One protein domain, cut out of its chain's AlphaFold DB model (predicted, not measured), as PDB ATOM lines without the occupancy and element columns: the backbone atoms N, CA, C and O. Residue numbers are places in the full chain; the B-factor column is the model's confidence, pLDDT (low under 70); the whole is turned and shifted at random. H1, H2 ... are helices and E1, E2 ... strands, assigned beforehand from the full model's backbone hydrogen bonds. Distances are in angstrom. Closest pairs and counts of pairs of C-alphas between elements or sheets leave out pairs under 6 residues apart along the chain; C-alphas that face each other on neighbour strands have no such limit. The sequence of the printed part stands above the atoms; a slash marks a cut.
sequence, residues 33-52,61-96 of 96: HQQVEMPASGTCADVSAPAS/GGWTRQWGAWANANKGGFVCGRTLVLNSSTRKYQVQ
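This is residues 33 to 52 and 61 to 96 of the 96 residues of an uncharacterized protein of Actinobacteria bacterium (UniProt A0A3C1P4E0). One long, twisted strand, E3, makes most of the length of the domain, with E1 along one side and E2 and E4 along the other, E2 at its beginning and E4 folded back on its far end as a hairpin. A very short helix, H1, sits at the end where the chain passes from E2 to E3, and a long stretch without named elements follows E1. The printed part has 56 residues, with four named strands and one named helix; along the chain E1 comes first, then E2, then H1, then E3 and last E4; the sheet is branched, with E3 the antiparallel neighbour of E1, of E2 and of E4, and the class is mostly strand. The whole is loose, with a radius of gyration of the C-alphas of 12.8 A, and elongated, spanning 40 by 21 by 20 A.

E3, residues 77 to 87, has staggered pairing in a strongly twisted sheet. E2, residues 64 to 68, is antiparallel to it at 113 degrees, with N 66 and O 79 2.9 A apart, within hydrogen-bond range. On the other side of E3, E1, residues 33 to 37, is antiparallel at 151 degrees, with N 34 and O 82 within range at 2.9 A. E4, residues 92 to 95, on the same side of E3 as E2, forms a hairpin with E3 at 143 degrees, with N 87 and O 92 within range at 2.8 A. E4 is apart from E1 and E2. H1, residues 71 to 74, only grazes the sheet; its closest C-alphas to E3 are Ala 71 and Gly 77, 5.3 A apart. H1 is too short for an O i to N i+4 pair; its one O i to N i+3 pair is within range.

E3 is 30.7 A long, from C-alpha 77 at (192.631, 210.718, 207.332) to C-alpha 87 at (208.272, 234.237, 195.253). E1 is 13.7 A long, E2 12.0 A, E4 10.3 A and H1 5.3 A. E1 begins at C-alpha 33, (203.492, 220.734, 199.993).

The two C-alphas farthest apart, of Lys 75 and Ser 89, are 40.3 A apart. Residues 53 to 60 are not printed; C-alphas 52 and 61 are 15.3 A apart across the cut. The links printed whole are tight. Mean pLDDT of the printed part is 91.5, and no printed residue is under 70.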
ATOM      1  N   HIS A  33     204.543 221.172 199.088       91.88
ATOM      2  CA  HIS A  33     203.492 220.734 199.993       91.88
ATOM      3  C   HIS A  33     204.103 220.231 201.294       91.88
ATOM      4  O   HIS A  33     204.986 219.375 201.296       91.88
ATOM      5  N   GLN A  34     203.613 220.766 202.404       92.06
ATOM      6  CA  GLN A  34     203.963 220.323 203.742       92.06
ATOM      7  C   GLN A  34     202.702 219.793 204.410       92.06
ATOM      8  O   GLN A  34     201.641 220.408 204.305       92.06
ATOM      9  N   GLN A  35     202.818 218.660 205.096       93.81
ATOM     10  CA  GLN A  35     201.734 218.073 205.871       93.81
ATOM     11  C   GLN A  35     202.293 217.528 207.183       93.81
ATOM     12  O   GLN A  35     203.406 217.006 207.217       93.81
ATOM     13  N   VAL A  36     201.511 217.652 208.246       91.62
ATOM     14  CA  VAL A  36     201.769 217.047 209.554       91.62
ATOM     15  C   VAL A  36     200.494 216.383 210.055       91.62
ATOM     16  O   VAL A  36     199.399 216.674 209.563       91.62
ATOM     17  N   GLU A  37     200.625 215.482 211.025       91.62
ATOM     18  CA  GLU A  37     199.465 214.824 211.620       91.62
ATOM     19  C   GLU A  37     198.502 215.850 212.230       91.62
ATOM     20  O   GLU A  37     198.903 216.933 212.662       91.62
ATOM     21  N   MET A  38     197.209 215.517 212.238       93.06
ATOM     22  CA  MET A  38     196.223 216.328 212.944       93.06
ATOM     23  C   MET A  38     196.542 216.293 214.447       93.06
ATOM     24  O   MET A  38     196.682 215.198 214.997       93.06
ATOM     25  N   PRO A  39     196.643 217.445 215.128       89.50
ATOM     26  CA  PRO A  39     196.882 217.461 216.563       89.50
ATOM     27  C   PRO A  39     195.722 216.791 217.315       89.50
ATOM     28  O   PRO A  39     194.563 216.887 216.911       89.50
ATOM     29  N   ALA A  40     196.035 216.128 218.433       90.00
ATOM     30  CA  ALA A  40     195.042 215.428 219.256       90.00
ATOM     31  C   ALA A  40     193.981 216.369 219.865       90.00
ATOM     32  O   ALA A  40     192.875 215.942 220.187       90.00
ATOM     33  N   SER A  41     194.315 217.651 220.009       91.00
ATOM     34  CA  SER A  41     193.432 218.713 220.489       91.00
ATOM     35  C   SER A  41     193.709 220.013 219.735       91.00
ATOM     36  O   SER A  41     194.841 220.248 219.317       91.00
ATOM     37  N   GLY A  42     192.701 220.880 219.625       90.19
ATOM     38  CA  GLY A  42     192.811 222.154 218.913       90.19
ATOM     39  C   GLY A  42     192.535 222.025 217.415       90.19
ATOM     40  O   GLY A  42     191.774 221.161 216.972       90.19
ATOM     41  N   THR A  43     193.119 222.925 216.634       94.06
ATOM     42  CA  THR A  43     192.884 223.075 215.196       94.06
ATOM     43  C   THR A  43     194.200 223.151 214.426       94.06
ATOM     44  O   THR A  43     195.276 223.296 214.999       94.06
ATOM     45  N   CYS A  44     194.134 223.117 213.090       94.62
ATOM     46  CA  CYS A  44     195.332 223.330 212.279       94.62
ATOM     47  C   CYS A  44     195.952 224.723 212.468       94.62
ATOM     48  O   CYS A  44     197.152 224.862 212.271       94.62
ATOM     49  N   ALA A  45     195.183 225.730 212.897       92.00
ATOM     50  CA  ALA A  45     195.729 227.059 213.176       92.00
ATOM     51  C   ALA A  45     196.741 227.048 214.338       92.00
ATOM     52  O   ALA A  45     197.640 227.884 214.367       92.00
ATOM     53  N   ASP A  46     196.635 226.065 215.235       90.69
ATOM     54  CA  ASP A  46     197.494 225.914 216.411       90.69
ATOM     55  C   ASP A  46     198.797 225.157 216.096       90.69
ATOM     56  O   ASP A  46     199.676 225.017 216.950       90.69
ATOM     57  N   VAL A  47     198.953 224.653 214.865       90.94
ATOM     58  CA  VAL A  47     200.145 223.908 214.456       90.94
ATOM     59  C   VAL A  47     201.350 224.844 214.378       90.94
ATOM     60  O   VAL A  47     201.464 225.710 213.503       90.94
ATOM     61  N   SER A  48     202.311 224.594 215.263       87.62
ATOM     62  CA  SER A  48     203.630 225.214 215.232       87.62
ATOM     63  C   SER A  48     204.689 224.200 214.809       87.62
ATOM     64  O   SER A  48     205.038 223.303 215.574       87.62
ATOM     65  N   ALA A  49     205.228 224.339 213.594       76.44
ATOM     66  CA  ALA A  49     206.388 223.558 213.186       76.44
ATOM     67  C   ALA A  49     207.615 223.993 214.015       76.44
ATOM     68  O   ALA A  49     207.873 225.197 214.116       76.44
ATOM     69  N   PRO A  50     208.384 223.060 214.608       75.81
ATOM     70  CA  PRO A  50     209.599 223.410 215.334       75.81
ATOM     71  C   PRO A  50     210.608 224.085 214.399       75.81
ATOM     72  O   PRO A  50     210.698 223.753 213.216       75.81
ATOM     73  N   ALA A  51     211.393 225.023 214.936       78.12
ATOM     74  CA  ALA A  51     212.317 225.842 214.147       78.12
ATOM     75  C   ALA A  51     213.331 225.009 213.342       78.12
ATOM     76  O   ALA A  51     213.688 225.386 212.229       78.12
ATOM     77  N   SER A  52     213.734 223.847 213.864       78.69
ATOM     78  CA  SER A  52     214.625 222.895 213.188       78.69
ATOM     79  C   SER A  52     214.047 222.312 211.895       78.69
ATOM     80  O   SER A  52     214.805 221.900 211.024       78.69
ATOM     81  N   GLY A  61     202.353 228.565 210.407       88.12
ATOM     82  CA  GLY A  61     201.064 229.152 210.045       88.12
ATOM     83  C   GLY A  61     200.637 228.795 208.622       88.12
ATOM     84  O   GLY A  61     201.385 228.159 207.871       88.12
ATOM     85  N   GLY A  62     199.408 229.183 208.267       91.50
ATOM     86  CA  GLY A  62     198.789 228.829 206.983       91.50
ATOM     87  C   GLY A  62     198.366 227.361 206.877       91.50
ATOM     88  O   GLY A  62     198.066 226.874 205.792       91.50
ATOM     89  N   TRP A  63     198.375 226.639 207.996       94.69
ATOM     90  CA  TRP A  63     197.959 225.248 208.069       94.69
ATOM     91  C   TRP A  63     196.437 225.142 208.008       94.69
ATOM     92  O   TRP A  63     195.719 225.787 208.771       94.69
ATOM     93  N   THR A  64     195.940 224.280 207.129       95.56
ATOM     94  CA  THR A  64     194.508 224.007 206.974       95.56
ATOM     95  C   THR A  64     194.244 222.511 207.026       95.56
ATOM     96  O   THR A  64     195.134 221.697 206.768       95.56
ATOM     97  N   ARG A  65     193.014 222.130 207.382       96.56
ATOM     98  CA  ARG A  65     192.612 220.723 207.385       96.56
ATOM     99  C   ARG A  65     192.570 220.208 205.946       96.56
ATOM    100  O   ARG A  65     191.845 220.741 205.113       96.56
ATOM    101  N   GLN A  66     193.310 219.139 205.685       95.75
ATOM    102  CA  GLN A  66     193.365 218.442 204.400       95.75
ATOM    103  C   GLN A  66     193.268 216.934 204.623       95.75
ATOM    104  O   GLN A  66     193.386 216.476 205.755       95.75
ATOM    105  N   TRP A  67     193.051 216.153 203.567       96.62
ATOM    106  CA  TRP A  67     193.133 214.695 203.644       96.62
ATOM    107  C   TRP A  67     194.506 214.221 203.159       96.62
ATOM    108  O   TRP A  67     195.001 214.692 202.135       96.62
ATOM    109  N   GLY A  68     195.128 213.305 203.895       96.62
ATOM    110  CA  GLY A  68     196.410 212.703 203.541       96.62
ATOM    111  C   GLY A  68     196.307 211.187 203.565       96.62
ATOM    112  O   GLY A  68     195.898 210.622 204.575       96.62
ATOM    113  N   ALA A  69     196.706 210.526 202.475       96.81
ATOM    114  CA  ALA A  69     196.647 209.065 202.363       96.81
ATOM    115  C   ALA A  69     197.540 208.353 203.387       96.81
ATOM    116  O   ALA A  69     197.202 207.278 203.865       96.81
ATOM    117  N   TRP A  70     198.665 208.975 203.738       95.62
ATOM    118  CA  TRP A  70     199.656 208.432 204.663       95.62
ATOM    119  C   TRP A  70     199.180 208.417 206.124       95.62
ATOM    120  O   TRP A  70     199.709 207.662 206.940       95.62
ATOM    121  N   ALA A  71     198.174 209.230 206.461       95.44
ATOM    122  CA  ALA A  71     197.685 209.351 207.827       95.44
ATOM    123  C   ALA A  71     197.125 208.023 208.355       95.44
ATOM    124  O   ALA A  71     196.674 207.164 207.589       95.44
ATOM    125  N   ASN A  72     197.125 207.871 209.682       92.94
ATOM    126  CA  ASN A  72     196.555 206.713 210.375       92.94
ATOM    127  C   ASN A  72     197.109 205.371 209.860       92.94
ATOM    128  O   ASN A  72     196.344 204.456 209.551       92.94
ATOM    129  N   ALA A  73     198.437 205.265 209.746       94.06
ATOM    130  CA  ALA A  73     199.124 204.093 209.198       94.06
ATOM    131  C   ALA A  73     198.656 203.735 207.772       94.06
ATOM    132  O   ALA A  73     198.276 202.597 207.495       94.06
ATOM    133  N   ASN A  74     198.682 204.720 206.868       96.06
ATOM    134  CA  ASN A  74     198.265 204.602 205.464       96.06
ATOM    135  C   ASN A  74     196.781 204.249 205.234       96.06
ATOM    136  O   ASN A  74     196.400 203.867 204.129       96.06
ATOM    137  N   LYS A  75     195.923 204.377 206.253       96.75
ATOM    138  CA  LYS A  75     194.461 204.241 206.098       96.75
ATOM    139  C   LYS A  75     193.810 205.526 205.593       96.75
ATOM    140  O   LYS A  75     192.626 205.537 205.262       96.75
ATOM    141  N   GLY A  76     194.581 206.606 205.549       96.44
ATOM    142  CA  GLY A  76     194.102 207.929 205.230       96.44
ATOM    143  C   GLY A  76     193.420 208.610 206.410       96.44
ATOM    144  O   GLY A  76     193.037 207.998 207.411       96.44
ATOM    145  N   GLY A  77     193.275 209.921 206.303       96.69
ATOM    146  CA  GLY A  77     192.631 210.718 207.332       96.69
ATOM    147  C   GLY A  77     192.900 212.199 207.176       96.69
ATOM    148  O   GLY A  77     193.627 212.631 206.280       96.69
ATOM    149  N   PHE A  78     192.291 212.979 208.066       96.62
ATOM    150  CA  PHE A  78     192.561 214.402 208.115       96.62
ATOM    151  C   PHE A  78     193.943 214.679 208.710       96.62
ATOM    152  O   PHE A  78     194.328 214.097 209.718       96.62
ATOM    153  N   VAL A  79     194.647 215.612 208.084       96.25
ATOM    154  CA  VAL A  79     195.977 216.118 208.427       96.25
ATOM    155  C   VAL A  79     195.953 217.642 208.364       96.25
ATOM    156  O   VAL A  79     195.009 218.230 207.824       96.25
ATOM    157  N   CYS A  80     196.984 218.290 208.890       95.75
ATOM    158  CA  CYS A  80     197.181 219.720 208.690       95.75
ATOM    159  C   CYS A  80     198.193 219.931 207.569       95.75
ATOM    160  O   CYS A  80     199.328 219.470 207.657       95.75
ATOM    161  N   GLY A  81     197.768 220.601 206.500       94.62
ATOM    162  CA  GLY A  81     198.575 220.818 205.306       94.62
ATOM    163  C   GLY A  81     198.682 222.285 204.916       94.62
ATOM    164  O   GLY A  81     197.810 223.095 205.241       94.62
ATOM    165  N   ARG A  82     199.767 222.620 204.218       93.50
ATOM    166  CA  ARG A  82     199.988 223.923 203.583       93.50
ATOM    167  C   ARG A  82     200.834 223.782 202.323       93.50
ATOM    168  O   ARG A  82     201.572 222.807 202.161       93.50
ATOM    169  N   THR A  83     200.755 224.781 201.456       93.25
ATOM    170  CA  THR A  83     201.551 224.859 200.229       93.25
ATOM    171  C   THR A  83     202.449 226.077 200.312       93.25
ATOM    172  O   THR A  83     201.969 227.177 200.576       93.25
ATOM    173  N   LEU A  84     203.747 225.889 200.093       92.25
ATOM    174  CA  LEU A  84     204.698 226.984 199.969       92.25
ATOM    175  C   LEU A  84     205.050 227.197 198.501       92.25
ATOM    176  O   LEU A  84     205.417 226.250 197.807       92.25
ATOM    177  N   VAL A  85     204.999 228.438 198.037       91.94
ATOM    178  CA  VAL A  85     205.394 228.826 196.678       91.94
ATOM    179  C   VAL A  85     206.606 229.744 196.729       91.94
ATOM    180  O   VAL A  85     206.737 230.562 197.638       91.94
ATOM    181  N   LEU A  86     207.523 229.593 195.770       89.69
ATOM    182  CA  LEU A  86     208.679 230.477 195.666       89.69
ATOM    183  C   LEU A  86     208.242 231.809 195.049       89.69
ATOM    184  O   LEU A  86     207.825 231.857 193.892       89.69
ATOM    185  N   ASN A  87     208.387 232.895 195.798       88.38
ATOM    186  CA  ASN A  87     208.272 234.237 195.253       88.38
ATOM    187  C   ASN A  87     209.515 234.530 194.396       88.38
ATOM    188  O   ASN A  87     210.635 234.591 194.908       88.38
ATOM    189  N   SER A  88     209.333 234.691 193.086       85.38
ATOM    190  CA  SER A  88     210.438 234.880 192.139       85.38
ATOM    191  C   SER A  88     211.162 236.216 192.320       85.38
ATOM    192  O   SER A  88     212.371 236.275 192.098       85.38
ATOM    193  N   SER A  89     210.459 237.258 192.775       87.88
ATOM    194  CA  SER A  89     211.020 238.591 193.011       87.88
ATOM    195  C   SER A  89     211.902 238.634 194.256       87.88
ATOM    196  O   SER A  89     212.968 239.241 194.232       87.88
ATOM    197  N   THR A  90     211.486 237.982 195.344       89.75
ATOM    198  CA  THR A  90     212.228 238.011 196.617       89.75
ATOM    199  C   THR A  90     213.122 236.793 196.828       89.75
ATOM    200  O   THR A  90     213.917 236.785 197.767       89.75
ATOM    201  N   ARG A  91     213.004 235.767 195.970       87.50
ATOM    202  CA  ARG A  91     213.673 234.460 196.097       87.50
ATOM    203  C   ARG A  91     213.391 233.765 197.439       87.50
ATOM    204  O   ARG A  91     214.211 232.980 197.906       87.50
ATOM    205  N   LYS A  92     212.236 234.036 198.058       88.50
ATOM    206  CA  LYS A  92     211.806 233.427 199.328       88.50
ATOM    207  C   LYS A  92     210.548 232.594 199.135       88.50
ATOM    208  O   LYS A  92     209.697 232.932 198.316       88.50
ATOM    209  N   TYR A  93     210.423 231.515 199.901       90.62
ATOM    210  CA  TYR A  93     209.153 230.807 200.010       90.62
ATOM    211  C   TYR A  93     208.130 231.666 200.762       90.62
ATOM    212  O   TYR A  93     208.490 232.471 201.621       90.62
ATOM    213  N   GLN A  94     206.855 231.484 200.442       91.62
ATOM    214  CA  GLN A  94     205.712 232.062 201.150       91.62
ATOM    215  C   GLN A  94     204.552 231.065 201.120       91.62
ATOM    216  O   GLN A  94     204.504 230.213 200.231       91.62
ATOM    217  N   VAL A  95     203.637 231.151 202.087       91.62
ATOM    218  CA  VAL A  95     202.391 230.371 202.037       91.62
ATOM    219  C   VAL A  95     201.580 230.830 200.823       91.62
ATOM    220  O   VAL A  95     201.504 232.031 200.564       91.62
ATOM    221  N   GLN A  96     201.055 229.867 200.063       88.00
ATOM    222  CA  GLN A  96     200.168 230.102 198.924       88.00
ATOM    223  C   GLN A  96     198.759 230.479 199.377       88.00
ATOM    224  O   GLN A  96     198.267 229.835 200.331       88.00
TER     225      GLN A  96